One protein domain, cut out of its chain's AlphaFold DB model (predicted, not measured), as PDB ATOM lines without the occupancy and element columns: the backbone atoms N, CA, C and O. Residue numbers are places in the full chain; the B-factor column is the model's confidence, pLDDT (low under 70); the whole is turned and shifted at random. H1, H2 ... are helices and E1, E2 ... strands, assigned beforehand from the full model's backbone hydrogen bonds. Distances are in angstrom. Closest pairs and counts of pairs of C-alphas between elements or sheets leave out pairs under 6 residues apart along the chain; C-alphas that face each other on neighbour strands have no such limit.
ATOM      1  N   PRO A  38      88.142 140.342 157.227       94.50
ATOM      2  CA  PRO A  38      89.105 140.411 156.135       94.50
ATOM      3  C   PRO A  38      90.385 139.633 156.428       94.50
ATOM      4  O   PRO A  38      91.006 139.793 157.481       94.50
ATOM      5  N   PHE A  39      90.772 138.801 155.471       91.12
ATOM      6  CA  PHE A  39      91.985 138.006 155.492       91.12
ATOM      7  C   PHE A  39      92.856 138.410 154.305       91.12
ATOM      8  O   PHE A  39      92.461 138.223 153.154       91.12
ATOM      9  N   ILE A  40      94.029 138.978 154.584       91.38
ATOM     10  CA  ILE A  40      94.948 139.488 153.560       91.38
ATOM     11  C   ILE A  40      96.337 138.924 153.827       91.38
ATOM     12  O   ILE A  40      96.946 139.205 154.857       91.38
ATOM     13  N   THR A  41      96.862 138.132 152.896       86.00
ATOM     14  CA  THR A  41      98.211 137.563 153.016       86.00
ATOM     15  C   THR A  41      98.999 137.734 151.737       86.00
ATOM     16  O   THR A  41      98.502 137.413 150.669       86.00
ATOM     17  N   GLY A  42     100.235 138.210 151.821       82.00
ATOM     18  CA  GLY A  42     101.104 138.354 150.659       82.00
ATOM     19  C   GLY A  42     102.550 138.023 150.980       82.00
ATOM     20  O   GLY A  42     103.038 138.326 152.072       82.00
ATOM     21  N   ILE A  43     103.229 137.397 150.021       77.75
ATOM     22  CA  ILE A  43     104.646 137.040 150.117       77.75
ATOM     23  C   ILE A  43     105.354 137.581 148.875       77.75
ATOM     24  O   ILE A  43     104.928 137.327 147.748       77.75
ATOM     25  N   ILE A  44     106.448 138.315 149.080       80.19
ATOM     26  CA  ILE A  44     107.350 138.740 148.006       80.19
ATOM     27  C   ILE A  44     108.745 138.169 148.239       80.19
ATOM     28  O   ILE A  44     109.304 138.309 149.324       80.19
ATOM     29  N   GLU A  45     109.313 137.539 147.209       76.88
ATOM     30  CA  GLU A  45     110.588 136.823 147.302       76.88
ATOM     31  C   GLU A  45     111.615 137.367 146.304       76.88
ATOM     32  O   GLU A  45     111.402 137.268 145.103       76.88
ATOM     33  N   ALA A  46     112.758 137.892 146.764       74.19
ATOM     34  CA  ALA A  46     113.841 138.332 145.861       74.19
ATOM     35  C   ALA A  46     114.957 137.285 145.708       74.19
ATOM     36  O   ALA A  46     116.141 137.600 145.848       74.19
ATOM     37  N   SER A  47     114.590 136.036 145.443       64.94
ATOM     38  CA  SER A  47     115.543 134.966 145.121       64.94
ATOM     39  C   SER A  47     115.722 134.874 143.609       64.94
ATOM     40  O   SER A  47     114.776 135.088 142.863       64.94
ATOM     41  N   ASN A  48     116.904 134.485 143.130       53.50
ATOM     42  CA  ASN A  48     117.090 134.201 141.696       53.50
ATOM     43  C   ASN A  48     116.223 133.019 141.209       53.50
ATOM     44  O   ASN A  48     116.005 132.862 140.014       53.50
ATOM     45  N   ASP A  49     115.731 132.221 142.158       52.09
ATOM     46  CA  ASP A  49     115.121 130.907 141.989       52.09
ATOM     47  C   ASP A  49     113.902 130.766 142.933       52.09
ATOM     48  O   ASP A  49     113.838 129.883 143.784       52.09
ATOM     49  N   THR A  50     112.972 131.720 142.913       51.47
ATOM     50  CA  THR A  50     111.839 131.764 143.858       51.47
ATOM     51  C   THR A  50     110.907 130.548 143.725       51.47
ATOM     52  O   THR A  50     110.709 130.005 142.640       51.47
ATOM     53  N   VAL A  51     110.259 130.140 144.828       49.41
ATOM     54  CA  VAL A  51     109.117 129.201 144.751       49.41
ATOM     55  C   VAL A  51     107.900 129.868 144.089       49.41
ATOM     56  O   VAL A  51     107.097 129.206 143.432       49.41
ATOM     57  N   PHE A  52     107.764 131.183 144.272       51.53
ATOM     58  CA  PHE A  52     106.674 131.997 143.743       51.53
ATOM     59  C   PHE A  52     107.156 132.772 142.520       51.53
ATOM     60  O   PHE A  52     108.027 133.626 142.648       51.53
ATOM     61  N   TYR A  53     106.603 132.489 141.339       57.59
ATOM     62  CA  TYR A  53     107.053 133.062 140.060       57.59
ATOM     63  C   TYR A  53     107.062 134.599 140.009       57.59
ATOM     64  O   TYR A  53     107.785 135.174 139.197       57.59
ATOM     65  N   TYR A  54     106.253 135.244 140.846       75.69
ATOM     66  CA  TYR A  54     106.088 136.689 140.977       75.69
ATOM     67  C   TYR A  54     105.345 136.990 142.298       75.69
ATOM     68  O   TYR A  54     104.796 136.067 142.911       75.69
ATOM     69  N   PRO A  55     105.313 138.254 142.757       83.62
ATOM     70  CA  PRO A  55     104.517 138.684 143.906       83.62
ATOM     71  C   PRO A  55     103.060 138.225 143.836       83.62
ATOM     72  O   PRO A  55     102.369 138.539 142.866       83.62
ATOM     73  N   GLN A  56     102.587 137.551 144.882       84.75
ATOM     74  CA  GLN A  56     101.193 137.133 145.017       84.75
ATOM     75  C   GLN A  56     100.609 137.588 146.363       84.75
ATOM     76  O   GLN A  56     101.278 137.635 147.402       84.75
ATOM     77  N   VAL A  57      99.328 137.944 146.342       88.94
ATOM     78  CA  VAL A  57      98.539 138.383 147.495       88.94
ATOM     79  C   VAL A  57      97.199 137.662 147.459       88.94
ATOM     80  O   VAL A  57      96.492 137.692 146.461       88.94
ATOM     81  N   THR A  58      96.839 137.009 148.553       88.38
ATOM     82  CA  THR A  58      95.547 136.367 148.756       88.38
ATOM     83  C   THR A  58      94.659 137.274 149.597       88.38
ATOM     84  O   THR A  58      95.064 137.694 150.684       88.38
ATOM     85  N   VAL A  59      93.463 137.561 149.091       92.38
ATOM     86  CA  VAL A  59      92.457 138.433 149.696       92.38
ATOM     87  C   VAL A  59      91.133 137.683 149.787       92.38
ATOM     88  O   VAL A  59      90.653 137.104 148.812       92.38
ATOM     89  N   GLY A  60      90.531 137.714 150.968       91.56
ATOM     90  CA  GLY A  60      89.232 137.113 151.220       91.56
ATOM     91  C   GLY A  60      88.713 137.451 152.605       91.56
ATOM     92  O   GLY A  60      89.133 138.425 153.232       91.56
ATOM     93  N   TYR A  61      87.818 136.611 153.104       91.44
ATOM     94  CA  TYR A  61      87.203 136.742 154.411       91.44
ATOM     95  C   TYR A  61      87.309 135.430 155.175       91.44
ATOM     96  O   TYR A  61      86.981 134.358 154.669       91.44
ATOM     97  N   ALA A  62      87.737 135.522 156.427       89.25
ATOM     98  CA  ALA A  62      87.756 134.420 157.362       89.25
ATOM     99  C   ALA A  62      86.538 134.487 158.291       89.25
ATOM    100  O   ALA A  62      86.110 135.562 158.719       89.25
ATOM    101  N   THR A  63      85.978 133.327 158.615       88.44
ATOM    102  CA  THR A  63      84.880 133.186 159.578       88.44
ATOM    103  C   THR A  63      85.209 132.071 160.564       88.44
ATOM    104  O   THR A  63      85.817 131.071 160.185       88.44
ATOM    105  N   ASP A  64      84.821 132.232 161.832       85.19
ATOM    106  CA  ASP A  64      84.954 131.172 162.836       85.19
ATOM    107  C   ASP A  64      83.909 130.078 162.570       85.19
ATOM    108  O   ASP A  64      82.764 130.125 163.035       85.19
ATOM    109  N   ALA A  65      84.293 129.109 161.744       69.31
ATOM    110  CA  ALA A  65      83.491 127.936 161.471       69.31
ATOM    111  C   ALA A  65      83.738 126.914 162.582       69.31
ATOM    112  O   ALA A  65      84.641 126.090 162.485       69.31
ATOM    113  N   GLN A  66      82.886 126.915 163.613       59.16
ATOM    114  CA  GLN A  66      82.987 126.016 164.780       59.16
ATOM    115  C   GLN A  66      82.997 124.499 164.469       59.16
ATOM    116  O   GLN A  66      83.063 123.693 165.392       59.16
ATOM    117  N   PHE A  67      82.956 124.080 163.203       48.16
ATOM    118  CA  PHE A  67      83.057 122.686 162.783       48.16
ATOM    119  C   PHE A  67      83.717 122.561 161.402       48.16
ATOM    120  O   PHE A  67      83.075 122.156 160.434       48.16
ATOM    121  N   ALA A  68      85.011 122.858 161.287       39.34
ATOM    122  CA  ALA A  68      85.799 122.273 160.207       39.34
ATOM    123  C   ALA A  68      86.216 120.861 160.645       39.34
ATOM    124  O   ALA A  68      87.140 120.682 161.434       39.34
ATOM    125  N   THR A  69      85.499 119.833 160.184       36.88
ATOM    126  CA  THR A  69      85.980 118.444 160.253       36.88
ATOM    127  C   THR A  69      87.437 118.399 159.776       36.88
ATOM    128  O   THR A  69      87.690 118.793 158.637       36.88
ATOM    129  N   PRO A  70      88.398 117.923 160.589       38.50
ATOM    130  CA  PRO A  70      89.806 117.952 160.225       38.50
ATOM    131  C   PRO A  70      90.103 116.788 159.285       38.50
ATOM    132  O   PRO A  70      90.670 115.798 159.716       38.50
ATOM    133  N   TYR A  71      89.682 116.849 158.022       38.38
ATOM    134  CA  TYR A  71      90.053 115.841 157.028       38.38
ATOM    135  C   TYR A  71      90.005 116.400 155.600       38.38
ATOM    136  O   TYR A  71      89.199 115.968 154.781       38.38
ATOM    137  N   PHE A  72      90.972 117.245 155.240       33.91
ATOM    138  CA  PHE A  72      91.687 116.958 153.998       33.91
ATOM    139  C   PHE A  72      92.830 116.022 154.354       33.91
ATOM    140  O   PHE A  72      93.944 116.422 154.687       33.91
ATOM    141  N   ASN A  73      92.521 114.729 154.323       33.59
ATOM    142  CA  ASN A  73      93.555 113.720 154.263       33.59
ATOM    143  C   ASN A  73      94.287 113.953 152.939       33.59
ATOM    144  O   ASN A  73      93.817 113.528 151.883       33.59
ATOM    145  N   VAL A  74      95.425 114.648 152.973       34.09
ATOM    146  CA  VAL A  74      96.379 114.683 151.857       34.09
ATOM    147  C   VAL A  74      97.042 113.294 151.797       34.09
ATOM    148  O   VAL A  74      98.224 113.112 152.058       34.09
ATOM    149  N   HIS A  75      96.227 112.259 151.576       27.66
ATOM    150  CA  HIS A  75      96.618 110.861 151.378       27.66
ATOM    151  C   HIS A  75      96.687 110.492 149.900       27.66
ATOM    152  O   HIS A  75      96.937 109.345 149.533       27.66
ATOM    153  N   HIS A  76      96.587 111.486 149.032       28.27
ATOM    154  CA  HIS A  76      97.401 111.463 147.843       28.27
ATOM    155  C   HIS A  76      98.568 112.392 148.128       28.27
ATOM    156  O   HIS A  76      98.377 113.571 148.405       28.27
ATOM    157  N   ILE A  77      99.773 111.838 148.088       33.19
ATOM    158  CA  ILE A  77     100.949 112.597 147.693       33.19
ATOM    159  C   ILE A  77     100.966 112.467 146.159       33.19
ATOM    160  O   ILE A  77     101.704 111.622 145.650       33.19
ATOM    161  N   PRO A  78     100.106 113.168 145.379       26.36
ATOM    162  CA  PRO A  78     100.456 113.379 143.986       26.36
ATOM    163  C   PRO A  78     101.736 114.223 144.034       26.36
ATOM    164  O   PRO A  78     101.874 115.057 144.930       26.36
ATOM    165  N   GLY A  79     102.708 113.892 143.179       28.98
ATOM    166  CA  GLY A  79     104.123 114.246 143.337       28.98
ATOM    167  C   GLY A  79     104.373 115.663 143.849       28.98
ATOM    168  O   GLY A  79     103.607 116.549 143.515       28.98
ATOM    169  N   LEU A  80     105.421 115.839 144.666       31.45
ATOM    170  CA  LEU A  80     105.878 117.093 145.290       31.45
ATOM    171  C   LEU A  80     105.713 118.327 144.375       31.45
ATOM    172  O   LEU A  80     106.661 118.789 143.747       31.45
ATOM    173  N   PHE A  81     104.498 118.864 144.316       34.44
ATOM    174  CA  PHE A  81     104.203 120.180 143.792       34.44
ATOM    175  C   PHE A  81     104.521 121.142 144.921       34.44
ATOM    176  O   PHE A  81     104.087 120.941 146.059       34.44
ATOM    177  N   SER A  82     105.288 122.182 144.609       42.28
ATOM    178  CA  SER A  82     105.462 123.272 145.554       42.28
ATOM    179  C   SER A  82     104.080 123.844 145.895       42.28
ATOM    180  O   SER A  82     103.321 124.145 144.966       42.28
ATOM    181  N   PRO A  83     103.689 123.940 147.179       47.38
ATOM    182  CA  PRO A  83     102.362 124.415 147.536       47.38
ATOM    183  C   PRO A  83     102.200 125.855 147.050       47.38
ATOM    184  O   PRO A  83     102.972 126.736 147.434       47.38
ATOM    185  N   THR A  84     101.179 126.097 146.224       55.09
ATOM    186  CA  THR A  84     100.783 127.452 145.815       55.09
ATOM    187  C   THR A  84     100.511 128.311 147.054       55.09
ATOM    188  O   THR A  84     100.162 127.772 148.108       55.09
ATOM    189  N   GLN A  85     100.611 129.642 146.952       61.66
ATOM    190  CA  GLN A  85     100.278 130.537 148.072       61.66
ATOM    191  C   GLN A  85      98.880 130.243 148.633       61.66
ATOM    192  O   GLN A  85      98.699 130.152 149.843       61.66
ATOM    193  N   TRP A  86      97.928 129.943 147.749       59.34
ATOM    194  CA  TRP A  86      96.600 129.454 148.106       59.34
ATOM    195  C   TRP A  86      96.621 128.215 149.018       59.34
ATOM    196  O   TRP A  86      95.956 128.181 150.051       59.34
ATOM    197  N   THR A  87      97.437 127.210 148.691       60.72
ATOM    198  CA  THR A  87      97.576 125.993 149.509       60.72
ATOM    199  C   THR A  87      98.123 126.316 150.903       60.72
ATOM    200  O   THR A  87      97.744 125.682 151.889       60.72
ATOM    201  N   GLN A  88      99.001 127.317 151.006       60.91
ATOM    202  CA  GLN A  88      99.560 127.767 152.282       60.91
ATOM    203  C   GLN A  88      98.528 128.524 153.129       60.91
ATOM    204  O   GLN A  88      98.435 128.312 154.343       60.91
ATOM    205  N   VAL A  89      97.696 129.336 152.477       63.03
ATOM    206  CA  VAL A  89      96.566 130.041 153.091       63.03
ATOM    207  C   VAL A  89      95.538 129.061 153.647       63.03
ATOM    208  O   VAL A  89      95.211 129.149 154.830       63.03
ATOM    209  N   VAL A  90      95.101 128.078 152.852       61.44
ATOM    210  CA  VAL A  90      94.138 127.051 153.288       61.44
ATOM    211  C   VAL A  90      94.632 126.346 154.551       61.44
ATOM    212  O   VAL A  90      93.918 126.297 155.549       61.44
ATOM    213  N   ARG A  91      95.894 125.900 154.568       63.22
ATOM    214  CA  ARG A  91      96.482 125.233 155.743       63.22
ATOM    215  C   ARG A  91      96.585 126.138 156.972       63.22
ATOM    216  O   ARG A  91      96.434 125.663 158.097       63.22
ATOM    217  N   THR A  92      96.872 127.426 156.780       64.12
ATOM    218  CA  THR A  92      96.950 128.397 157.886       64.12
ATOM    219  C   THR A  92      95.573 128.611 158.511       64.12
ATOM    220  O   THR A  92      95.441 128.575 159.731       64.12
ATOM    221  N   ILE A  93      94.542 128.765 157.683       69.44
ATOM    222  CA  ILE A  93      93.156 128.998 158.104       69.44
ATOM    223  C   ILE A  93      92.567 127.754 158.787       69.44
ATOM    224  O   ILE A  93      91.973 127.872 159.861       69.44
ATOM    225  N   GLU A  94      92.820 126.556 158.248       67.19
ATOM    226  CA  GLU A  94      92.422 125.279 158.865       67.19
ATOM    227  C   GLU A  94      92.966 125.129 160.288       67.19
ATOM    228  O   GLU A  94      92.296 124.607 161.178       67.19
ATOM    229  N   ARG A  95      94.178 125.625 160.539       69.81
ATOM    230  CA  ARG A  95      94.826 125.505 161.844       69.81
ATOM    231  C   ARG A  95      94.177 126.336 162.946       69.81
ATOM    232  O   ARG A  95      94.305 125.989 164.120       69.81
ATOM    233  N   PHE A  96      93.517 127.424 162.577       74.12
ATOM    234  CA  PHE A  96      92.707 128.225 163.490       74.12
ATOM    235  C   PHE A  96      91.234 127.796 163.486       74.12
ATOM    236  O   PHE A  96      90.421 128.447 164.139       74.12
ATOM    237  N   GLU A  97      90.906 126.694 162.799       76.56
ATOM    238  CA  GLU A  97      89.539 126.186 162.636       76.56
ATOM    239  C   GLU A  97      88.616 127.241 162.006       76.56
ATOM    240  O   GLU A  97      87.478 127.439 162.423       76.56
ATOM    241  N   LEU A  98      89.136 127.965 161.015       79.75
ATOM    242  CA  LEU A  98      88.406 129.007 160.306       79.75
ATOM    243  C   LEU A  98      87.916 128.479 158.951       79.75
ATOM    244  O   LEU A  98      88.500 127.561 158.373       79.75
ATOM    245  N   SER A  99      86.855 129.077 158.418       82.75
ATOM    246  CA  SER A  99      86.501 128.960 157.004       82.75
ATOM    247  C   SER A  99      86.999 130.180 156.241       82.75
ATOM    248  O   SER A  99      87.052 131.279 156.791       82.75
ATOM    249  N   TYR A 100      87.342 129.985 154.968       83.56
ATOM    250  CA  TYR A 100      87.750 131.051 154.062       83.56
ATOM    251  C   TYR A 100      86.754 131.210 152.917       83.56
ATOM    252  O   TYR A 100      86.382 130.231 152.267       83.56
ATOM    253  N   GLU A 101      86.369 132.450 152.657       87.62
ATOM    254  CA  GLU A 101      85.591 132.902 151.507       87.62
ATOM    255  C   GLU A 101      86.498 133.813 150.669       87.62
ATOM    256  O   GLU A 101      87.103 134.736 151.206       87.62
ATOM    257  N   PHE A 102      86.650 133.538 149.374       87.69
ATOM    258  CA  PHE A 102      87.516 134.332 148.499       87.69
ATOM    259  C   PHE A 102      86.893 135.690 148.152       87.69
ATOM    260  O   PHE A 102      85.674 135.808 148.068       87.69
ATOM    261  N   GLU A 103      87.735 136.699 147.917       93.06
ATOM    262  CA  GLU A 103      87.328 138.016 147.416       93.06
ATOM    263  C   GLU A 103      87.956 138.263 146.042       93.06
ATOM    264  O   GLU A 103      89.165 138.463 145.928       93.06
ATOM    265  N   ASP A 104      87.130 138.258 144.996       92.12
ATOM    266  CA  ASP A 104      87.572 138.350 143.601       92.12
ATOM    267  C   ASP A 104      87.461 139.765 143.001       92.12
ATOM    268  O   ASP A 104      87.938 139.998 141.885       92.12
ATOM    269  N   GLU A 105      86.870 140.715 143.730       95.94
ATOM    270  CA  GLU A 105      86.632 142.088 143.272       95.94
ATOM    271  C   GLU A 105      87.499 143.133 144.002       95.94
ATOM    272  O   GLU A 105      87.298 144.337 143.836       95.94
ATOM    273  N   ALA A 106      88.482 142.705 144.800       97.06
ATOM    274  CA  ALA A 106      89.411 143.619 145.458       97.06
ATOM    275  C   ALA A 106      90.365 144.293 144.457       97.06
ATOM    276  O   ALA A 106      90.820 143.701 143.478       97.06
ATOM    277  N   GLU A 107      90.741 145.536 144.750       97.94
ATOM    278  CA  GLU A 107      91.847 146.207 144.077       97.94
ATOM    279  C   GLU A 107      93.127 145.993 144.884       97.94
ATOM    280  O   GLU A 107      93.221 146.410 146.041       97.94
ATOM    281  N   VAL A 108      94.126 145.358 144.271       97.69
ATOM    282  CA  VAL A 108      95.403 145.054 144.922       97.69
ATOM    283  C   VAL A 108      96.550 145.644 144.120       97.69
ATOM    284  O   VAL A 108      96.681 145.389 142.922       97.69
ATOM    285  N   TRP A 109      97.422 146.401 144.779       97.31
ATOM    286  CA  TRP A 109      98.654 146.881 144.164       97.31
ATOM    287  C   TRP A 109      99.829 146.840 145.129       97.31
ATOM    288  O   TRP A 109      99.686 146.970 146.345       97.31
ATOM    289  N   ILE A 110     101.021 146.674 144.561       97.19
ATOM    290  CA  ILE A 110     102.282 146.740 145.292       97.19
ATOM    291  C   ILE A 110     103.125 147.859 144.695       97.19
ATOM    292  O   ILE A 110     103.276 147.967 143.477       97.19
ATOM    293  N   LYS A 111     103.691 148.696 145.560       97.62
ATOM    294  CA  LYS A 111     104.636 149.742 145.189       97.62
ATOM    295  C   LYS A 111     106.024 149.420 145.726       97.62
ATOM    296  O   LYS A 111     106.206 149.249 146.927       97.62
ATOM    297  N   GLY A 112     107.019 149.400 144.850       96.25
ATOM    298  CA  GLY A 112     108.414 149.245 145.244       96.25
ATOM    299  C   GLY A 112     109.347 149.011 144.053       96.25
ATOM    300  O   GLY A 112     108.900 149.079 142.910       96.25
ATOM    301  N   PRO A 113     110.648 148.777 144.293       96.38
ATOM    302  CA  PRO A 113     111.330 149.007 145.564       96.38
ATOM    303  C   PRO A 113     111.333 150.507 145.903       96.38
ATOM    304  O   PRO A 113     111.693 151.328 145.061       96.38
ATOM    305  N   LEU A 114     110.910 150.876 147.113       95.31
ATOM    306  CA  LEU A 114     110.742 152.279 147.507       95.31
ATOM    307  C   LEU A 114     112.087 153.015 147.597       95.31
ATOM    308  O   LEU A 114     113.099 152.451 148.018       95.31
ATOM    309  N   SER A 115     112.090 154.294 147.217       94.38
ATOM    310  CA  SER A 115     113.287 155.147 147.135       94.38
ATOM    311  C   SER A 115     114.393 154.565 146.238       94.38
ATOM    312  O   SER A 115     115.583 154.793 146.463       94.38
ATOM    313  N   HIS A 116     114.015 153.792 145.216       95.31
ATOM    314  CA  HIS A 116     114.927 153.204 144.238       95.31
ATOM    315  C   HIS A 116     114.600 153.693 142.822       95.31
ATOM    316  O   HIS A 116     113.462 154.018 142.507       95.31
ATOM    317  N   LYS A 117     115.586 153.688 141.917       95.38
ATOM    318  CA  LYS A 117     115.395 154.102 140.510       95.38
ATOM    319  C   LYS A 117     114.352 153.278 139.737       95.38
ATOM    320  O   LYS A 117     113.879 153.726 138.703       95.38
ATOM    321  N   ASN A 118     114.037 152.082 140.236       93.19
ATOM    322  CA  ASN A 118     113.060 151.161 139.651       93.19
ATOM    323  C   ASN A 118     111.749 151.135 140.455       93.19
ATOM    324  O   ASN A 118     110.988 150.185 140.322       93.19
ATOM    325  N   GLU A 119     111.514 152.126 141.327       97.38
ATOM    326  CA  GLU A 119     110.253 152.265 142.056       97.38
ATOM    327  C   GLU A 119     109.087 152.331 141.067       97.38
ATOM    328  O   GLU A 119     109.031 153.211 140.204       97.38
ATOM    329  N   LYS A 120     108.146 151.399 141.203       96.50
ATOM    330  CA  LYS A 120     106.944 151.328 140.379       96.50
ATOM    331  C   LYS A 120     105.768 150.846 141.221       96.50
ATOM    332  O   LYS A 120     105.949 150.049 142.139       96.50
ATOM    333  N   THR A 121     104.575 151.332 140.897       97.81
ATOM    334  CA  THR A 121     103.314 150.752 141.371       97.81
ATOM    335  C   THR A 121     102.825 149.744 140.341       97.81
ATOM    336  O   THR A 121     102.701 150.080 139.161       97.81
ATOM    337  N   VAL A 122     102.559 148.520 140.781       97.12
ATOM    338  CA  VAL A 122     102.050 147.431 139.948       97.12
ATOM    339  C   VAL A 122     100.699 146.992 140.492       97.12
ATOM    340  O   VAL A 122     100.598 146.606 141.655       97.12
ATOM    341  N   HIS A 123      99.672 147.065 139.646       97.25
ATOM    342  CA  HIS A 123      98.346 146.535 139.948       97.25
ATOM    343  C   HIS A 123      98.338 145.039 139.654       97.25
ATOM    344  O   HIS A 123      98.655 144.617 138.539       97.25
ATOM    345  N   LEU A 124      98.003 144.248 140.666       95.44
ATOM    346  CA  LEU A 124      97.971 142.799 140.564       95.44
ATOM    347  C   LEU A 124      96.684 142.363 139.861       95.44
ATOM    348  O   LEU A 124      95.626 142.968 140.038       95.44
ATOM    349  N   LYS A 125      96.768 141.308 139.051       94.06
ATOM    350  CA  LYS A 125      95.604 140.745 138.359       94.06
ATOM    351  C   LYS A 125      95.034 139.599 139.177       94.06
ATOM    352  O   LYS A 125      95.799 138.799 139.703       94.06
ATOM    353  N   ASN A 126      93.708 139.511 139.244       91.50
ATOM    354  CA  ASN A 126      93.042 138.368 139.853       91.50
ATOM    355  C   ASN A 126      93.283 137.103 139.001       91.50
ATOM    356  O   ASN A 126      92.995 137.081 137.802       91.50
ATOM    357  N   GLU A 127      93.829 136.068 139.632       85.56
ATOM    358  CA  GLU A 127      94.119 134.739 139.080       85.56
ATOM    359  C   GLU A 127      93.063 133.688 139.474       85.56
ATOM    360  O   GLU A 127      93.094 132.558 138.983       85.56
ATOM    361  N   GLY A 128      92.109 134.067 140.325       79.50
ATOM    362  CA  GLY A 128      91.017 133.263 140.861       79.50
ATOM    363  C   GLY A 128      91.198 132.922 142.342       79.50
ATOM    364  O   GLY A 128      92.311 132.922 142.872       79.50
ATOM    365  N   PHE A 129      90.089 132.590 143.012       81.19
ATOM    366  CA  PHE A 129      90.057 132.212 144.434       81.19
ATOM    367  C   PHE A 129      90.618 133.301 145.365       81.19
ATOM    368  O   PHE A 129      91.195 133.003 146.416       81.19
ATOM    369  N   GLY A 130      90.452 134.570 144.983       84.94
ATOM    370  CA  GLY A 130      90.987 135.712 145.713       84.94
ATOM    371  C   GLY A 130      92.512 135.803 145.690       84.94
ATOM    372  O   GLY A 130      93.094 136.438 146.564       84.94
ATOM    373  N   VAL A 131      93.186 135.152 144.736       87.19
ATOM    374  CA  VAL A 131      94.632 135.291 144.521       87.19
ATOM    375  C   VAL A 131      94.884 136.366 143.472       87.19
ATOM    376  O   VAL A 131      94.374 136.293 142.360       87.19
ATOM    377  N   TYR A 132      95.713 137.343 143.819       91.69
ATOM    378  CA  TYR A 132      96.121 138.445 142.962       91.69
ATOM    379  C   TYR A 132      97.625 138.391 142.761       91.69
ATOM    380  O   TYR A 132      98.363 138.339 143.746       91.69
ATOM    381  N   GLY A 133      98.096 138.455 141.519       90.19
ATOM    382  CA  GLY A 133      99.527 138.419 141.251       90.19
ATOM    383  C   GLY A 133     100.010 139.327 140.132       90.19
ATOM    384  O   GLY A 133      99.259 139.812 139.279       90.19
ATOM    385  N   ASP A 134     101.314 139.590 140.166       89.75
ATOM    386  CA  ASP A 134     102.038 140.325 139.132       89.75
ATOM    387  C   ASP A 134     102.429 139.380 137.987       89.75
ATOM    388  O   ASP A 134     103.597 139.084 137.744       89.75
ATOM    389  N   VAL A 135     101.423 138.893 137.257       81.69
ATOM    390  CA  VAL A 135     101.607 137.935 136.150       81.69
ATOM    391  C   VAL A 135     102.501 138.459 135.020       81.69
ATOM    392  O   VAL A 135     103.015 137.680 134.219       81.69
ATOM    393  N   SER A 136     102.656 139.782 134.924       82.88
ATOM    394  CA  SER A 136     103.515 140.445 133.942       82.88
ATOM    395  C   SER A 136     104.967 140.584 134.428       82.88
ATOM    396  O   SER A 136     105.820 140.998 133.642       82.88
ATOM    397  N   ASN A 137     105.246 140.251 135.696       84.00
ATOM    398  CA  ASN A 137     106.532 140.425 136.373       84.00
ATOM    399  C   ASN A 137     107.087 141.854 136.223       84.00
ATOM    400  O   ASN A 137     108.247 142.078 135.863       84.00
ATOM    401  N   GLU A 138     106.212 142.839 136.416       90.06
ATOM    402  CA  GLU A 138     106.524 144.257 136.276       90.06
ATOM    403  C   GLU A 138     107.236 144.839 137.501       90.06
ATOM    404  O   GLU A 138     107.918 145.863 137.381       90.06
ATOM    405  N   LEU A 139     107.058 144.225 138.672       91.25
ATOM    406  CA  LEU A 139     107.637 144.655 139.933       91.25
ATOM    407  C   LEU A 139     109.011 144.018 140.121       91.25
ATOM    408  O   LEU A 139     109.150 142.814 140.322       91.25
ATOM    409  N   GLN A 140     110.053 144.845 140.147       90.06
ATOM    410  CA  GLN A 140     111.389 144.336 140.412       90.06
ATOM    411  C   GLN A 140     111.607 144.062 141.907       90.06
ATOM    412  O   GLN A 140     111.578 144.973 142.742       90.06
ATOM    413  N   LEU A 141     111.918 142.808 142.226       87.81
ATOM    414  CA  LEU A 141     112.253 142.357 143.574       87.81
ATOM    415  C   LEU A 141     113.764 142.461 143.818       87.81
ATOM    416  O   LEU A 141     114.570 141.950 143.043       87.81
ATOM    417  N   ILE A 142     114.155 143.181 144.869       87.50
ATOM    418  CA  ILE A 142     115.545 143.504 145.198       87.50
ATOM    419  C   ILE A 142     115.746 143.269 146.703       87.50
ATOM    420  O   ILE A 142     115.035 143.887 147.501       87.50
ATOM    421  N   PRO A 143     116.718 142.430 147.109       83.31
ATOM    422  CA  PRO A 143     117.072 142.258 148.517       83.31
ATOM    423  C   PRO A 143     117.437 143.589 149.193       83.31
ATOM    424  O   PRO A 143     118.023 144.477 148.567       83.31
ATOM    425  N   GLY A 144     117.083 143.735 150.468       80.06
ATOM    426  CA  GLY A 144     117.339 144.937 151.270       80.06
ATOM    427  C   GLY A 144     116.433 146.133 150.957       80.06
ATOM    428  O   GLY A 144     116.715 147.253 151.392       80.06
ATOM    429  N   LYS A 145     115.372 145.953 150.158       90.50
ATOM    430  CA  LYS A 145     114.457 147.037 149.765       90.50
ATOM    431  C   LYS A 145     113.071 146.900 150.380       90.50
ATOM    432  O   LYS A 145     112.613 145.802 150.682       90.50
ATOM    433  N   LEU A 146     112.432 148.060 150.548       92.81
ATOM    434  CA  LEU A 146     111.092 148.227 151.105       92.81
ATOM    435  C   LEU A 146     110.039 148.214 149.989       92.81
ATOM    436  O   LEU A 146     110.253 148.787 148.917       92.81
ATOM    437  N   TYR A 147     108.899 147.602 150.275       93.94
ATOM    438  CA  TYR A 147     107.742 147.471 149.398       93.94
ATOM    439  C   TYR A 147     106.479 147.789 150.191       93.94
ATOM    440  O   TYR A 147     106.400 147.455 151.366       93.94
ATOM    441  N   LEU A 148     105.500 148.418 149.549       95.50
ATOM    442  CA  LEU A 148     104.215 148.776 150.141       95.50
ATOM    443  C   LEU A 148     103.097 148.026 149.421       95.50
ATOM    444  O   LEU A 148     102.923 148.204 148.217       95.50
ATOM    445  N   LEU A 149     102.340 147.225 150.161       95.81
ATOM    446  CA  LEU A 149     101.075 146.639 149.743       95.81
ATOM    447  C   LEU A 149      99.933 147.615 150.024       95.81
ATOM    448  O   LEU A 149      99.883 148.245 151.082       95.81
ATOM    449  N   ASN A 150      98.977 147.666 149.104       96.94
ATOM    450  CA  ASN A 150      97.663 148.240 149.335       96.94
ATOM    451  C   ASN A 150      96.584 147.297 148.801       96.94
ATOM    452  O   ASN A 150      96.727 146.723 147.718       96.94
ATOM    453  N   VAL A 151      95.515 147.152 149.576       97.50
ATOM    454  CA  VAL A 151      94.337 146.361 149.231       97.50
ATOM    455  C   VAL A 151      93.104 147.200 149.513       97.50
ATOM    456  O   VAL A 151      92.915 147.641 150.643       97.50
ATOM    457  N   SER A 152      92.246 147.392 148.517       97.06
ATOM    458  CA  SER A 152      90.923 147.992 148.694       97.06
ATOM    459  C   SER A 152      89.846 146.958 148.403       97.06
ATOM    460  O   SER A 152      89.843 146.337 147.343       97.06
ATOM    461  N   LEU A 153      88.953 146.750 149.364       96.56
ATOM    462  CA  LEU A 153      87.832 145.825 149.246       96.56
ATOM    463  C   LEU A 153      86.630 146.507 148.567       96.56
ATOM    464  O   LEU A 153      86.488 147.731 148.666       96.56
ATOM    465  N   PRO A 154      85.709 145.736 147.957       95.31
ATOM    466  CA  PRO A 154      84.506 146.281 147.313       95.31
ATOM    467  C   PRO A 154      83.588 147.065 148.258       95.31
ATOM    468  O   PRO A 154      82.839 147.942 147.831       95.31
ATOM    469  N   ASP A 155      83.650 146.768 149.558       92.62
ATOM    470  CA  ASP A 155      82.877 147.460 150.591       92.62
ATOM    471  C   ASP A 155      83.469 148.816 151.024       92.62
ATOM    472  O   ASP A 155      82.940 149.466 151.929       92.62
ATOM    473  N   GLY A 156      84.550 149.257 150.372       91.31
ATOM    474  CA  GLY A 156      85.198 150.546 150.594       91.31
ATOM    475  C   GLY A 156      86.249 150.545 151.703       91.31
ATOM    476  O   GLY A 156      86.860 151.585 151.955       91.31
ATOM    477  N   ARG A 157      86.492 149.414 152.379       93.88
ATOM    478  CA  ARG A 157      87.600 149.306 153.337       93.88
ATOM    479  C   ARG A 157      88.928 149.175 152.601       93.88
ATOM    480  O   ARG A 157      89.054 148.369 151.683       93.88
ATOM    481  N   SER A 158      89.937 149.901 153.072       95.06
ATOM    482  CA  SER A 158      91.294 149.834 152.530       95.06
ATOM    483  C   SER A 158      92.308 149.436 153.593       95.06
ATOM    484  O   SER A 158      92.188 149.798 154.766       95.06
ATOM    485  N   TYR A 159      93.335 148.720 153.154       95.69
ATOM    486  CA  TYR A 159      94.406 148.196 153.982       95.69
ATOM    487  C   TYR A 159      95.751 148.485 153.345       95.69
ATOM    488  O   TYR A 159      95.890 148.498 152.123       95.69
ATOM    489  N   VAL A 160      96.742 148.713 154.193       94.12
ATOM    490  CA  VAL A 160      98.116 148.987 153.799       94.12
ATOM    491  C   VAL A 160      99.061 148.218 154.693       94.12
ATOM    492  O   VAL A 160      98.804 148.043 155.883       94.12
ATOM    493  N   GLU A 161     100.163 147.776 154.108       91.81
ATOM    494  CA  GLU A 161     101.264 147.226 154.880       91.81
ATOM    495  C   GLU A 161     102.573 147.367 154.124       91.81
ATOM    496  O   GLU A 161     102.613 147.167 152.910       91.81
ATOM    497  N   ASP A 162     103.648 147.704 154.829       90.94
ATOM    498  CA  ASP A 162     104.982 147.713 154.251       90.94
ATOM    499  C   ASP A 162     105.795 146.485 154.663       90.94
ATOM    500  O   ASP A 162     105.531 145.790 155.641       90.94
ATOM    501  N   THR A 163     106.773 146.142 153.834       87.06
ATOM    502  CA  THR A 163     107.633 145.003 154.097       87.06
ATOM    503  C   THR A 163     109.001 145.198 153.479       87.06
ATOM    504  O   THR A 163     109.142 145.796 152.411       87.06
ATOM    505  N   ILE A 164     110.026 144.691 154.154       83.31
ATOM    506  CA  ILE A 164     111.399 144.693 153.658       83.31
ATOM    507  C   ILE A 164     111.731 143.276 153.225       83.31
ATOM    508  O   ILE A 164     111.537 142.331 153.990       83.31
ATOM    509  N   ILE A 165     112.271 143.134 152.018       80.50
ATOM    510  CA  ILE A 165     112.940 141.894 151.642       80.50
ATOM    511  C   ILE A 165     114.303 141.885 152.340       80.50
ATOM    512  O   ILE A 165     115.059 142.838 152.133       80.50
ATOM    513  N   PRO A 166     114.638 140.869 153.156       67.38
ATOM    514  CA  PRO A 166     115.934 140.798 153.823       67.38
ATOM    515  C   PRO A 166     117.105 140.942 152.843       67.38
ATOM    516  O   PRO A 166     116.993 140.592 151.666       67.38
ATOM    517  N   ASP A 167     118.232 141.461 153.329       64.75
ATOM    518  CA  ASP A 167     119.463 141.519 152.542       64.75
ATOM    519  C   ASP A 167     119.882 140.118 152.079       64.75
ATOM    520  O   ASP A 167     119.641 139.110 152.750       64.75
ATOM    521  N   SER A 168     120.564 140.050 150.935       65.12
ATOM    522  CA  SER A 168     121.123 138.788 150.464       65.12
ATOM    523  C   SER A 168     122.187 138.296 151.443       65.12
ATOM    524  O   SER A 168     123.161 139.003 151.713       65.12
ATOM    525  N   ILE A 169     122.040 137.067 151.926       55.81
ATOM    526  CA  ILE A 169     122.998 136.449 152.842       55.81
ATOM    527  C   ILE A 169     123.833 135.425 152.080       55.81
ATOM    528  O   ILE A 169     123.320 134.613 151.307       55.81
ATOM    529  N   ARG A 170     125.145 135.444 152.321       54.22
ATOM    530  CA  ARG A 170     126.030 134.364 151.895       54.22
ATOM    531  C   ARG A 170     125.948 133.236 152.915       54.22
ATOM    532  O   ARG A 170     126.230 133.441 154.090       54.22
ATOM    533  N   ILE A 171     125.601 132.045 152.442       51.38
ATOM    534  CA  ILE A 171     125.609 130.831 153.255       51.38
ATOM    535  C   ILE A 171     126.841 130.025 152.885       51.38
ATOM    536  O   ILE A 171     126.932 129.521 151.762       51.38
ATOM    537  N   PHE A 287     115.120 133.288 154.492       58.31
ATOM    538  CA  PHE A 287     115.246 134.387 155.432       58.31
ATOM    539  C   PHE A 287     114.021 135.267 155.272       58.31
ATOM    540  O   PHE A 287     113.679 135.671 154.163       58.31
ATOM    541  N   TYR A 288     113.363 135.560 156.377       62.81
ATOM    542  CA  TYR A 288     112.101 136.282 156.390       62.81
ATOM    543  C   TYR A 288     112.260 137.560 157.194       62.81
ATOM    544  O   TYR A 288     113.128 137.634 158.065       62.81
ATOM    545  N   ASN A 289     111.419 138.549 156.921       61.84
ATOM    546  CA  ASN A 289     111.292 139.689 157.813       61.84
ATOM    547  C   ASN A 289     110.667 139.276 159.166       61.84
ATOM    548  O   ASN A 289     109.905 138.308 159.254       61.84
ATOM    549  N   ASP A 290     110.938 140.056 160.213       50.66
ATOM    550  CA  ASP A 290     110.481 139.769 161.579       50.66
ATOM    551  C   ASP A 290     108.949 139.650 161.723       50.66
ATOM    552  O   ASP A 290     108.443 139.051 162.679       50.66
ATOM    553  N   GLY A 291     108.194 140.232 160.784       48.41
ATOM    554  CA  GLY A 291     106.731 140.236 160.780       48.41
ATOM    555  C   GLY A 291     106.110 138.863 160.513       48.41
ATOM    556  O   GLY A 291     105.100 138.519 161.126       48.41
ATOM    557  N   MET A 292     106.729 138.038 159.665       54.53
ATOM    558  CA  MET A 292     106.148 136.752 159.264       54.53
ATOM    559  C   MET A 292     106.087 135.738 160.417       54.53
ATOM    560  O   MET A 292     105.159 134.929 160.502       54.53
ATOM    561  N   TRP A 293     107.050 135.807 161.339       49.22
ATOM    562  CA  TRP A 293     107.225 134.828 162.414       49.22
ATOM    563  C   TRP A 293     106.101 134.826 163.452       49.22
ATOM    564  O   TRP A 293     106.067 133.945 164.298       49.22
ATOM    565  N   LYS A 294     105.187 135.800 163.457       50.62
ATOM    566  CA  LYS A 294     104.112 135.861 164.466       50.62
ATOM    567  C   LYS A 294     102.809 135.208 163.997       50.62
ATOM    568  O   LYS A 294     102.041 134.729 164.831       50.62
ATOM    569  N   ALA A 295     102.577 135.161 162.685       47.81
ATOM    570  CA  ALA A 295     101.308 134.735 162.093       47.81
ATOM    571  C   ALA A 295     101.417 133.459 161.241       47.81
ATOM    572  O   ALA A 295     100.419 132.764 161.064       47.81
ATOM    573  N   HIS A 296     102.610 133.128 160.737       48.56
ATOM    574  CA  HIS A 296     102.805 132.022 159.806       48.56
ATOM    575  C   HIS A 296     103.814 131.011 160.357       48.56
ATOM    576  O   HIS A 296     104.951 131.353 160.682       48.56
ATOM    577  N   GLN A 297     103.422 129.737 160.432       47.62
ATOM    578  CA  GLN A 297     104.403 128.661 160.555       47.62
ATOM    579  C   GLN A 297     104.889 128.319 159.158       47.62
ATOM    580  O   GLN A 297     104.069 128.025 158.293       47.62
ATOM    581  N   ASN A 298     106.202 128.328 158.931       40.62
ATOM    582  CA  ASN A 298     106.749 127.779 157.697       40.62
ATOM    583  C   ASN A 298     106.258 126.336 157.540       40.62
ATOM    584  O   ASN A 298     106.580 125.465 158.346       40.62
ATOM    585  N   LEU A 299     105.433 126.108 156.517       35.22
ATOM    586  CA  LEU A 299     104.739 124.840 156.289       35.22
ATOM    587  C   LEU A 299     105.688 123.693 155.915       35.22
ATOM    588  O   LEU A 299     105.279 122.535 155.974       35.22
ATOM    589  N   ASP A 300     106.950 124.010 155.616       32.72
ATOM    590  CA  ASP A 300     108.005 123.044 155.305       32.72
ATOM    591  C   ASP A 300     108.899 122.692 156.509       32.72
ATOM    592  O   ASP A 300     109.844 121.905 156.377       32.72
ATOM    593  N   GLU A 301     108.617 123.206 157.713       31.55
ATOM    594  CA  GLU A 301     109.368 122.805 158.905       31.55
ATOM    595  C   GLU A 301     108.848 121.493 159.498       31.55
ATOM    596  O   GLU A 301     108.073 121.428 160.455       31.55
ATOM    597  N   TYR A 302     109.384 120.400 158.963       30.09
ATOM    598  CA  TYR A 302     109.410 119.124 159.659       30.09
ATOM    599  C   TYR A 302     110.311 119.254 160.904       30.09
ATOM    600  O   TYR A 302     111.525 119.084 160.814       30.09
ATOM    601  N   VAL A 303     109.682 119.490 162.064       32.78
ATOM    602  CA  VAL A 303     110.196 119.380 163.454       32.78
ATOM    603  C   VAL A 303     110.714 120.678 164.092       32.78
ATOM    604  O   VAL A 303     111.898 120.965 164.072       32.78
ATOM    605  N   VAL A 304     109.869 121.419 164.807       31.69
ATOM    606  CA  VAL A 304     110.306 122.495 165.724       31.69
ATOM    607  C   VAL A 304     110.906 121.885 167.012       31.69
ATOM    608  O   VAL A 304     110.256 121.048 167.642       31.69
ATOM    609  N   HIS A 305     112.136 122.249 167.416       33.69
ATOM    610  CA  HIS A 305     112.746 121.763 168.672       33.69
ATOM    611  C   HIS A 305     112.279 122.592 169.876       33.69
ATOM    612  O   HIS A 305     112.145 123.804 169.773       33.69
ATOM    613  N   ARG A 306     112.093 121.935 171.034       34.94
ATOM    614  CA  ARG A 306     111.609 122.525 172.304       34.94
ATOM    615  C   ARG A 306     112.428 123.698 172.859       34.94
ATOM    616  O   ARG A 306     111.927 124.390 173.736       34.94
ATOM    617  N   GLU A 307     113.660 123.871 172.398       34.56
ATOM    618  CA  GLU A 307     114.623 124.848 172.927       34.56
ATOM    619  C   GLU A 307     114.815 126.063 172.002       34.56
ATOM    620  O   GLU A 307     115.523 127.000 172.361       34.56
ATOM    621  N   ASP A 308     114.156 126.076 170.840       42.69
ATOM    622  CA  ASP A 308     114.179 127.202 169.908       42.69
ATOM    623  C   ASP A 308     113.007 128.154 170.206       42.69
ATOM    624  O   ASP A 308     111.913 127.705 170.553       42.69
ATOM    625  N   GLY A 309     113.168 129.465 169.971       42.34
ATOM    626  CA  GLY A 309     112.061 130.443 170.066       42.34
ATOM    627  C   GLY A 309     110.834 130.085 169.203       42.34
ATOM    628  O   GLY A 309     109.716 130.527 169.467       42.34
ATOM    629  N   TRP A 310     111.026 129.200 168.221       45.41
ATOM    630  CA  TRP A 310     109.984 128.559 167.424       45.41
ATOM    631  C   TRP A 310     109.025 127.678 168.241       45.41
ATOM    632  O   TRP A 310     107.830 127.641 167.939       45.41
ATOM    633  N   PHE A 311     109.498 126.969 169.273       52.34
ATOM    634  CA  PHE A 311     108.630 126.152 170.127       52.34
ATOM    635  C   PHE A 311     107.740 127.015 171.010       52.34
ATOM    636  O   PHE A 311     106.548 126.726 171.128       52.34
ATOM    637  N   ASP A 312     108.282 128.099 171.565       58.06
ATOM    638  CA  ASP A 312     107.501 129.071 172.330       58.06
ATOM    639  C   ASP A 312     106.407 129.698 171.460       58.06
ATOM    640  O   ASP A 312     105.254 129.796 171.879       58.06
ATOM    641  N   MET A 313     106.717 130.037 170.207       59.84
ATOM    642  CA  MET A 313     105.733 130.518 169.233       59.84
ATOM    643  C   MET A 313     104.673 129.457 168.900       59.84
ATOM    644  O   MET A 313     103.475 129.739 168.967       59.84
ATOM    645  N   TYR A 314     105.084 128.223 168.579       62.44
ATOM    646  CA  TYR A 314     104.155 127.114 168.339       62.44
ATOM    647  C   TYR A 314     103.238 126.906 169.547       62.44
ATOM    648  O   TYR A 314     102.035 126.691 169.390       62.44
ATOM    649  N   SER A 315     103.795 126.998 170.755       65.94
ATOM    650  CA  SER A 315     103.062 126.886 172.008       65.94
ATOM    651  C   SER A 315     102.080 128.041 172.203       65.94
ATOM    652  O   SER A 315     100.930 127.780 172.551       65.94
ATOM    653  N   ARG A 316     102.471 129.293 171.915       70.56
ATOM    654  CA  ARG A 316     101.586 130.472 171.976       70.56
ATOM    655  C   ARG A 316     100.415 130.345 171.014       70.56
ATOM    656  O   ARG A 316      99.278 130.467 171.448       70.56
ATOM    657  N   MET A 317     100.680 130.023 169.753       72.38
ATOM    658  CA  MET A 317      99.633 129.840 168.752       72.38
ATOM    659  C   MET A 317      98.720 128.661 169.103       72.38
ATOM    660  O   MET A 317      97.504 128.802 169.107       72.38
ATOM    661  N   SER A 318      99.289 127.510 169.481       71.06
ATOM    662  CA  SER A 318      98.498 126.352 169.914       71.06
ATOM    663  C   SER A 318      97.664 126.657 171.161       71.06
ATOM    664  O   SER A 318      96.552 126.142 171.279       71.06
ATOM    665  N   SER A 319      98.179 127.481 172.076       74.31
ATOM    666  CA  SER A 319      97.446 127.951 173.252       74.31
ATOM    667  C   SER A 319      96.334 128.919 172.862       74.31
ATOM    668  O   SER A 319      95.233 128.774 173.375       74.31
ATOM    669  N   ALA A 320      96.584 129.852 171.941       77.06
ATOM    670  CA  ALA A 320      95.586 130.783 171.429       77.06
ATOM    671  C   ALA A 320      94.430 130.048 170.742       77.06
ATOM    672  O   ALA A 320      93.278 130.269 171.104       77.06
ATOM    673  N   THR A 321      94.721 129.090 169.853       75.44
ATOM    674  CA  THR A 321      93.694 128.243 169.227       75.44
ATOM    675  C   THR A 321      92.931 127.432 170.275       75.44
ATOM    676  O   THR A 321      91.705 127.465 170.313       75.44
ATOM    677  N   ARG A 322      93.633 126.739 171.190       75.25
ATOM    678  CA  ARG A 322      92.994 125.900 172.224       75.25
ATOM    679  C   ARG A 322      92.114 126.706 173.182       75.25
ATOM    680  O   ARG A 322      91.076 126.214 173.613       75.25
ATOM    681  N   ASN A 323      92.546 127.911 173.540       80.38
ATOM    682  CA  ASN A 323      91.839 128.788 174.470       80.38
ATOM    683  C   ASN A 323      90.842 129.722 173.769       80.38
ATOM    684  O   ASN A 323      90.196 130.504 174.462       80.38
ATOM    685  N   ARG A 324      90.736 129.647 172.435       79.81
ATOM    686  CA  ARG A 324      89.979 130.566 171.575       79.81
ATOM    687  C   ARG A 324      90.232 132.041 171.905       79.81
ATOM    688  O   ARG A 324      89.313 132.821 172.130       79.81
ATOM    689  N   ASP A 325      91.509 132.408 171.968       84.12
ATOM    690  CA  ASP A 325      91.944 133.783 172.213       84.12
ATOM    691  C   ASP A 325      91.581 134.684 171.024       84.12
ATOM    692  O   ASP A 325      92.217 134.632 169.969       84.12
ATOM    693  N   SER A 326      90.565 135.525 171.218       85.50
ATOM    694  CA  SER A 326      90.039 136.426 170.191       85.50
ATOM    695  C   SER A 326      90.934 137.624 169.878       85.50
ATOM    696  O   SER A 326      90.681 138.361 168.929       85.50
ATOM    697  N   THR A 327      91.989 137.839 170.663       85.06
ATOM    698  CA  THR A 327      92.927 138.948 170.457       85.06
ATOM    699  C   THR A 327      94.157 138.523 169.669       85.06
ATOM    700  O   THR A 327      94.755 139.349 168.982       85.06
ATOM    701  N   TYR A 328      94.501 137.233 169.707       84.38
ATOM    702  CA  TYR A 328      95.755 136.719 169.169       84.38
ATOM    703  C   TYR A 328      95.942 137.029 167.680       84.38
ATOM    704  O   TYR A 328      96.969 137.590 167.304       84.38
ATOM    705  N   LEU A 329      94.959 136.704 166.829       83.75
ATOM    706  CA  LEU A 329      95.092 136.883 165.377       83.75
ATOM    707  C   LEU A 329      95.233 138.357 164.974       83.75
ATOM    708  O   LEU A 329      96.021 138.664 164.084       83.75
ATOM    709  N   PHE A 330      94.549 139.271 165.665       86.75
ATOM    710  CA  PHE A 330      94.701 140.714 165.454       86.75
ATOM    711  C   PHE A 330      96.008 141.262 166.052       86.75
ATOM    712  O   PHE A 330      96.597 142.198 165.513       86.75
ATOM    713  N   GLU A 331      96.508 140.679 167.149       84.19
ATOM    714  CA  GLU A 331      97.807 141.036 167.731       84.19
ATOM    715  C   GLU A 331      98.958 140.677 166.785       84.19
ATOM    716  O   GLU A 331      99.897 141.464 166.634       84.19
ATOM    717  N   VAL A 332      98.901 139.505 166.152       79.62
ATOM    718  CA  VAL A 332      99.965 139.028 165.257       79.62
ATOM    719  C   VAL A 332      99.801 139.490 163.814       79.62
ATOM    720  O   VAL A 332     100.777 139.437 163.069       79.62
ATOM    721  N   SER A 333      98.608 139.961 163.437       84.62
ATOM    722  CA  SER A 333      98.363 140.570 162.132       84.62
ATOM    723  C   SER A 333      99.283 141.767 161.925       84.62
ATOM    724  O   SER A 333      99.466 142.594 162.829       84.62
ATOM    725  N   THR A 334      99.856 141.851 160.728       82.81
ATOM    726  CA  THR A 334     100.624 143.025 160.305       82.81
ATOM    727  C   THR A 334      99.811 143.923 159.381       82.81
ATOM    728  O   THR A 334     100.155 145.072 159.205       82.81
ATOM    729  N   ILE A 335      98.683 143.461 158.846       88.88
ATOM    730  CA  ILE A 335      97.872 144.256 157.922       88.88
ATOM    731  C   ILE A 335      97.185 145.400 158.663       88.88
ATOM    732  O   ILE A 335      96.386 145.155 159.567       88.88
ATOM    733  N   HIS A 336      97.445 146.641 158.249       90.75
ATOM    734  CA  HIS A 336      96.850 147.816 158.869       90.75
ATOM    735  C   HIS A 336      95.686 148.384 158.067       90.75
ATOM    736  O   HIS A 336      95.746 148.504 156.846       90.75
ATOM    737  N   LYS A 337      94.631 148.811 158.765       94.00
ATOM    738  CA  LYS A 337      93.518 149.539 158.153       94.00
ATOM    739  C   LYS A 337      93.942 150.968 157.808       94.00
ATOM    740  O   LYS A 337      94.489 151.678 158.655       94.00
ATOM    741  N   ALA A 338      93.658 151.401 156.587       92.25
ATOM    742  CA  ALA A 338      93.819 152.783 156.159       92.25
ATOM    743  C   ALA A 338      92.523 153.570 156.412       92.25
ATOM    744  O   ALA A 338      91.421 153.089 156.149       92.25
ATOM    745  N   GLY A 339      92.650 154.789 156.936       88.00
ATOM    746  CA  GLY A 339      91.540 155.738 157.019       88.00
ATOM    747  C   GLY A 339      91.267 156.414 155.673       88.00
ATOM    748  O   GLY A 339      92.075 156.327 154.753       88.00
ATOM    749  N   GLU A 340      90.174 157.177 155.582       82.88
ATOM    750  CA  GLU A 340      89.754 157.889 154.354       82.88
ATOM    751  C   GLU A 340      90.842 158.805 153.764       82.88
ATOM    752  O   GLU A 340      90.916 159.005 152.556       82.88
ATOM    753  N   ASN A 341      91.733 159.325 154.614       78.69
ATOM    754  CA  ASN A 341      92.842 160.194 154.214       78.69
ATOM    755  C   ASN A 341      94.136 159.426 153.873       78.69
ATOM    756  O   ASN A 341      95.193 160.042 153.754       78.69
ATOM    757  N   GLY A 342      94.095 158.091 153.804       77.00
ATOM    758  CA  GLY A 342      95.257 157.228 153.556       77.00
ATOM    759  C   GLY A 342      96.189 157.026 154.757       77.00
ATOM    760  O   GLY A 342      97.173 156.298 154.656       77.00
ATOM    761  N   ASN A 343      95.891 157.640 155.905       86.44
ATOM    762  CA  ASN A 343      96.664 157.446 157.131       86.44
ATOM    763  C   ASN A 343      96.383 156.071 157.746       86.44
ATOM    764  O   ASN A 343      95.233 155.636 157.807       86.44
ATOM    765  N   ILE A 344      97.431 155.442 158.273       88.31
ATOM    766  CA  ILE A 344      97.335 154.181 159.011       88.31
ATOM    767  C   ILE A 344      96.557 154.410 160.310       88.31
ATOM    768  O   ILE A 344      96.913 155.279 161.112       88.31
ATOM    769  N   LEU A 345      95.490 153.639 160.514       88.19
ATOM    770  CA  LEU A 345      94.703 153.697 161.739       88.19
ATOM    771  C   LEU A 345      95.419 152.978 162.897       88.19
ATOM    772  O   LEU A 345      96.201 152.050 162.674       88.19
ATOM    773  N   PRO A 346      95.168 153.387 164.154       85.38
ATOM    774  CA  PRO A 346      95.740 152.730 165.324       85.38
ATOM    775  C   PRO A 346      95.415 151.233 165.392       85.38
ATOM    776  O   PRO A 346      94.320 150.806 165.048       85.38
ATOM    777  N   LYS A 347      96.326 150.441 165.972       78.81
ATOM    778  CA  LYS A 347      96.200 148.973 166.045       78.81
ATOM    779  C   LYS A 347      94.911 148.457 166.716       78.81
ATOM    780  O   LYS A 347      94.431 147.374 166.418       78.81
ATOM    781  N   LYS A 348      94.337 149.235 167.634       79.38
ATOM    782  CA  LYS A 348      93.056 148.918 168.292       79.38
ATOM    783  C   LYS A 348      91.856 148.908 167.328       79.38
ATOM    784  O   LYS A 348      90.822 148.357 167.679       79.38
ATOM    785  N   ASP A 349      92.007 149.538 166.165       81.44
ATOM    786  CA  ASP A 349      90.987 149.670 165.125       81.44
ATOM    787  C   ASP A 349      91.241 148.675 163.968       81.44
ATOM    788  O   ASP A 349      90.615 148.784 162.912       81.44
ATOM    789  N   LEU A 350      92.167 147.715 164.153       78.38
ATOM    790  CA  LEU A 350      92.376 146.603 163.227       78.38
ATOM    791  C   LEU A 350      91.137 145.712 163.181       78.38
ATOM    792  O   LEU A 350      90.707 145.169 164.196       78.38
ATOM    793  N   ASP A 351      90.618 145.513 161.978       90.25
ATOM    794  CA  ASP A 351      89.537 144.580 161.672       90.25
ATOM    795  C   ASP A 351      89.954 143.521 160.644       90.25
ATOM    796  O   ASP A 351      89.122 142.714 160.252       90.25
ATOM    797  N   ALA A 352      91.228 143.490 160.244       91.69
ATOM    798  CA  ALA A 352      91.787 142.509 159.320       91.69
ATOM    799  C   ALA A 352      92.862 141.642 159.981       91.69
ATOM    800  O   ALA A 352      93.618 142.087 160.853       91.69
ATOM    801  N   ILE A 353      92.956 140.402 159.510       89.12
ATOM    802  CA  ILE A 353      93.987 139.444 159.900       89.12
ATOM    803  C   ILE A 353      94.848 139.059 158.695       89.12
ATOM    804  O   ILE A 353      94.378 139.011 157.560       89.12
ATOM    805  N   GLY A 354      96.116 138.760 158.953       84.75
ATOM    806  CA  GLY A 354      97.054 138.277 157.945       84.75
ATOM    807  C   GLY A 354      98.382 139.025 157.983       84.75
ATOM    808  O   GLY A 354      98.762 139.577 159.016       84.75
ATOM    809  N   PHE A 355      99.132 138.987 156.888       83.00
ATOM    810  CA  PHE A 355     100.504 139.492 156.856       83.00
ATOM    811  C   PHE A 355     100.954 139.850 155.442       83.00
ATOM    812  O   PHE A 355     100.553 139.215 154.471       83.00
ATOM    813  N   PHE A 356     101.867 140.808 155.330       84.44
ATOM    814  CA  PHE A 356     102.616 141.047 154.099       84.44
ATOM    815  C   PHE A 356     104.115 140.952 154.386       84.44
ATOM    816  O   PHE A 356     104.667 141.702 155.193       84.44
ATOM    817  N   THR A 357     104.785 139.980 153.772       77.75
ATOM    818  CA  THR A 357     106.170 139.637 154.114       77.75
ATOM    819  C   THR A 357     107.089 139.623 152.903       77.75
ATOM    820  O   THR A 357     106.748 139.102 151.842       77.75
ATOM    821  N   GLY A 358     108.282 140.180 153.098       76.31
ATOM    822  CA  GLY A 358     109.430 139.974 152.237       76.31
ATOM    823  C   GLY A 358     110.279 138.802 152.717       76.31
ATOM    824  O   GLY A 358     110.577 138.675 153.910       76.31
ATOM    825  N   ASN A 359     110.722 137.973 151.779       71.31
ATOM    826  CA  ASN A 359     111.683 136.915 152.039       71.31
ATOM    827  C   ASN A 359     112.782 136.844 150.968       71.31
ATOM    828  O   ASN A 359     112.669 137.330 149.842       71.31
ATOM    829  N   PHE A 360     113.895 136.253 151.366       65.88
ATOM    830  CA  PHE A 360     115.013 135.934 150.499       65.88
ATOM    831  C   PHE A 360     115.368 134.477 150.735       65.88
ATOM    832  O   PHE A 360     115.522 134.068 151.882       65.88
ATOM    833  N   SER A 361     115.519 133.695 149.675       63.50
ATOM    834  CA  SER A 361     115.921 132.298 149.776       63.50
ATOM    835  C   SER A 361     117.193 132.026 148.996       63.50
ATOM    836  O   SER A 361     117.410 132.526 147.894       63.50
ATOM    837  N   VAL A 362     118.020 131.157 149.563       57.47
ATOM    838  CA  VAL A 362     119.186 130.594 148.889       57.47
ATOM    839  C   VAL A 362     118.951 129.110 148.677       57.47
ATOM    840  O   VAL A 362     118.631 128.388 149.624       57.47
ATOM    841  N   TYR A 363     119.163 128.662 147.444       59.72
ATOM    842  CA  TYR A 363     119.128 127.252 147.086       59.72
ATOM    843  C   TYR A 363     120.542 126.722 146.961       59.72
ATOM    844  O   TYR A 363     121.412 127.347 146.351       59.72
TER     845      TYR A 363
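Overview. This is residues 38 to 171 and 287 to 363 of the 389 residues of an uncharacterized protein of Balneolaceae bacterium (UniProt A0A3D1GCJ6). Two twisted sheets lie face to face as a sandwich, their strands crossed at 40 degrees, with H1 packed on the outer face of the branched sheet E1 E2 E3 E6 E7 E11 and with H2 and the short H3 off to one side. Residues 73 to 81 stick out, and long loops run between the parts. The printed part has 211 residues, with three named helices and eleven named strands in the order E1 E2 H1 E3 E4 E5 E6 E7 E8 E9 H2 H3 E10 E11; under half of the residues are in named elements, and the class is mixed, helices and strands. The branched sheet is antiparallel but for the parallel pair E1 and E11, while the other sheet runs E5 E4 E8 E9 E10, all antiparallel. The whole is compact, with a radius of gyration of the C-alphas of 17.0 A and spans of 47 by 44 by 34 A.

Arrangement. Begin at E1, residues 38 to 45, and E2, residues 56 to 64, an antiparallel hairpin with N 41 and O 58 2.9 A apart, within hydrogen-bond range. On the other side of E1 look for E11, residues 353 to 363, parallel to it at 16 degrees, with N 42 and O 355 at 2.9 A. Pairing along E2 is staggered: E1 lies on one side, while E3, residues 98 to 102, and E7, residues 131 to 133, lie on the other, with N 61 and O 101 at 2.8 A and N 57 and O 132 at 2.8 A. E6, residues 125 to 128, forms a hairpin with E7, with N 127 and O 131 at 2.8 A. H1, residues 85 to 95, is on this sheet; its closest C-alphas to E2 are those of Trp 86 and Thr 58, 7.0 A apart. In the facing sheet, E4, residues 107 to 112, forms a hairpin with the edge strand E5, residues 120 to 123, with N 122 and O 110 at 2.8 A. E8, residues 146 to 152, is antiparallel to E4, with N 111 and O 148 at 2.8 A, and forms a hairpin with E9, residues 158 to 164, with N 149 and O 161 at 2.8 A. The other edge strand is E10, residues 336 to 338, with N 160 and O 336 at 2.8 A. Between the two sheets, the closest C-alphas of E9 and E11 are those of Ile 164 and Gly 358, 5.3 A apart. H2, residues 309 to 323, is on neither sheet and is close to H1 but not clearly touching, at a steep tilt of 59 degrees, with the C-alphas of Arg 95 and Thr 321 closest at 8.0 A. H3, residues 328 to 332, only grazes the branched sheet, and its closest C-alpha to H2 is Tyr 328, 6.4 A from that of Ala 320. In H1, H2 and H3 every O i to N i+4 pair is within hydrogen-bond range.

Along the chain. Find C-alpha 38 at (89.105, 140.411, 156.135); from there E1 runs 23.5 A to residue 45, and E2 covers 24.8 A. H1 spans 15.6 A, E4 16.9 A, E8 20.3 A and E9 20.8 A; E3, E5, E6, E7, E10 and H3 are shorter. H2 starts at C-alpha 309, (112.061, 130.443, 170.066), and spans 20.8 A. E11 bends by 51 degrees at residue 358 and ends, after 30.7 A, at C-alpha 363, (119.128, 127.252, 147.086).

Size, cuts and confidence. The two C-alphas farthest apart, those of Phe 67 and Lys 117, are 50.3 A from each other. Residues 172 to 286 are not printed, and C-alphas 171 and 287 are 11.2 A apart across the cut. Of the links printed whole, E2 to H1, E7 to E8 and E10 to E11 are long. The mean pLDDT of the printed part is 73.6; look for values under 70 at residues 47 to 53, 65 to 95, 166 to 171, 287 to 315 and 360 to 363.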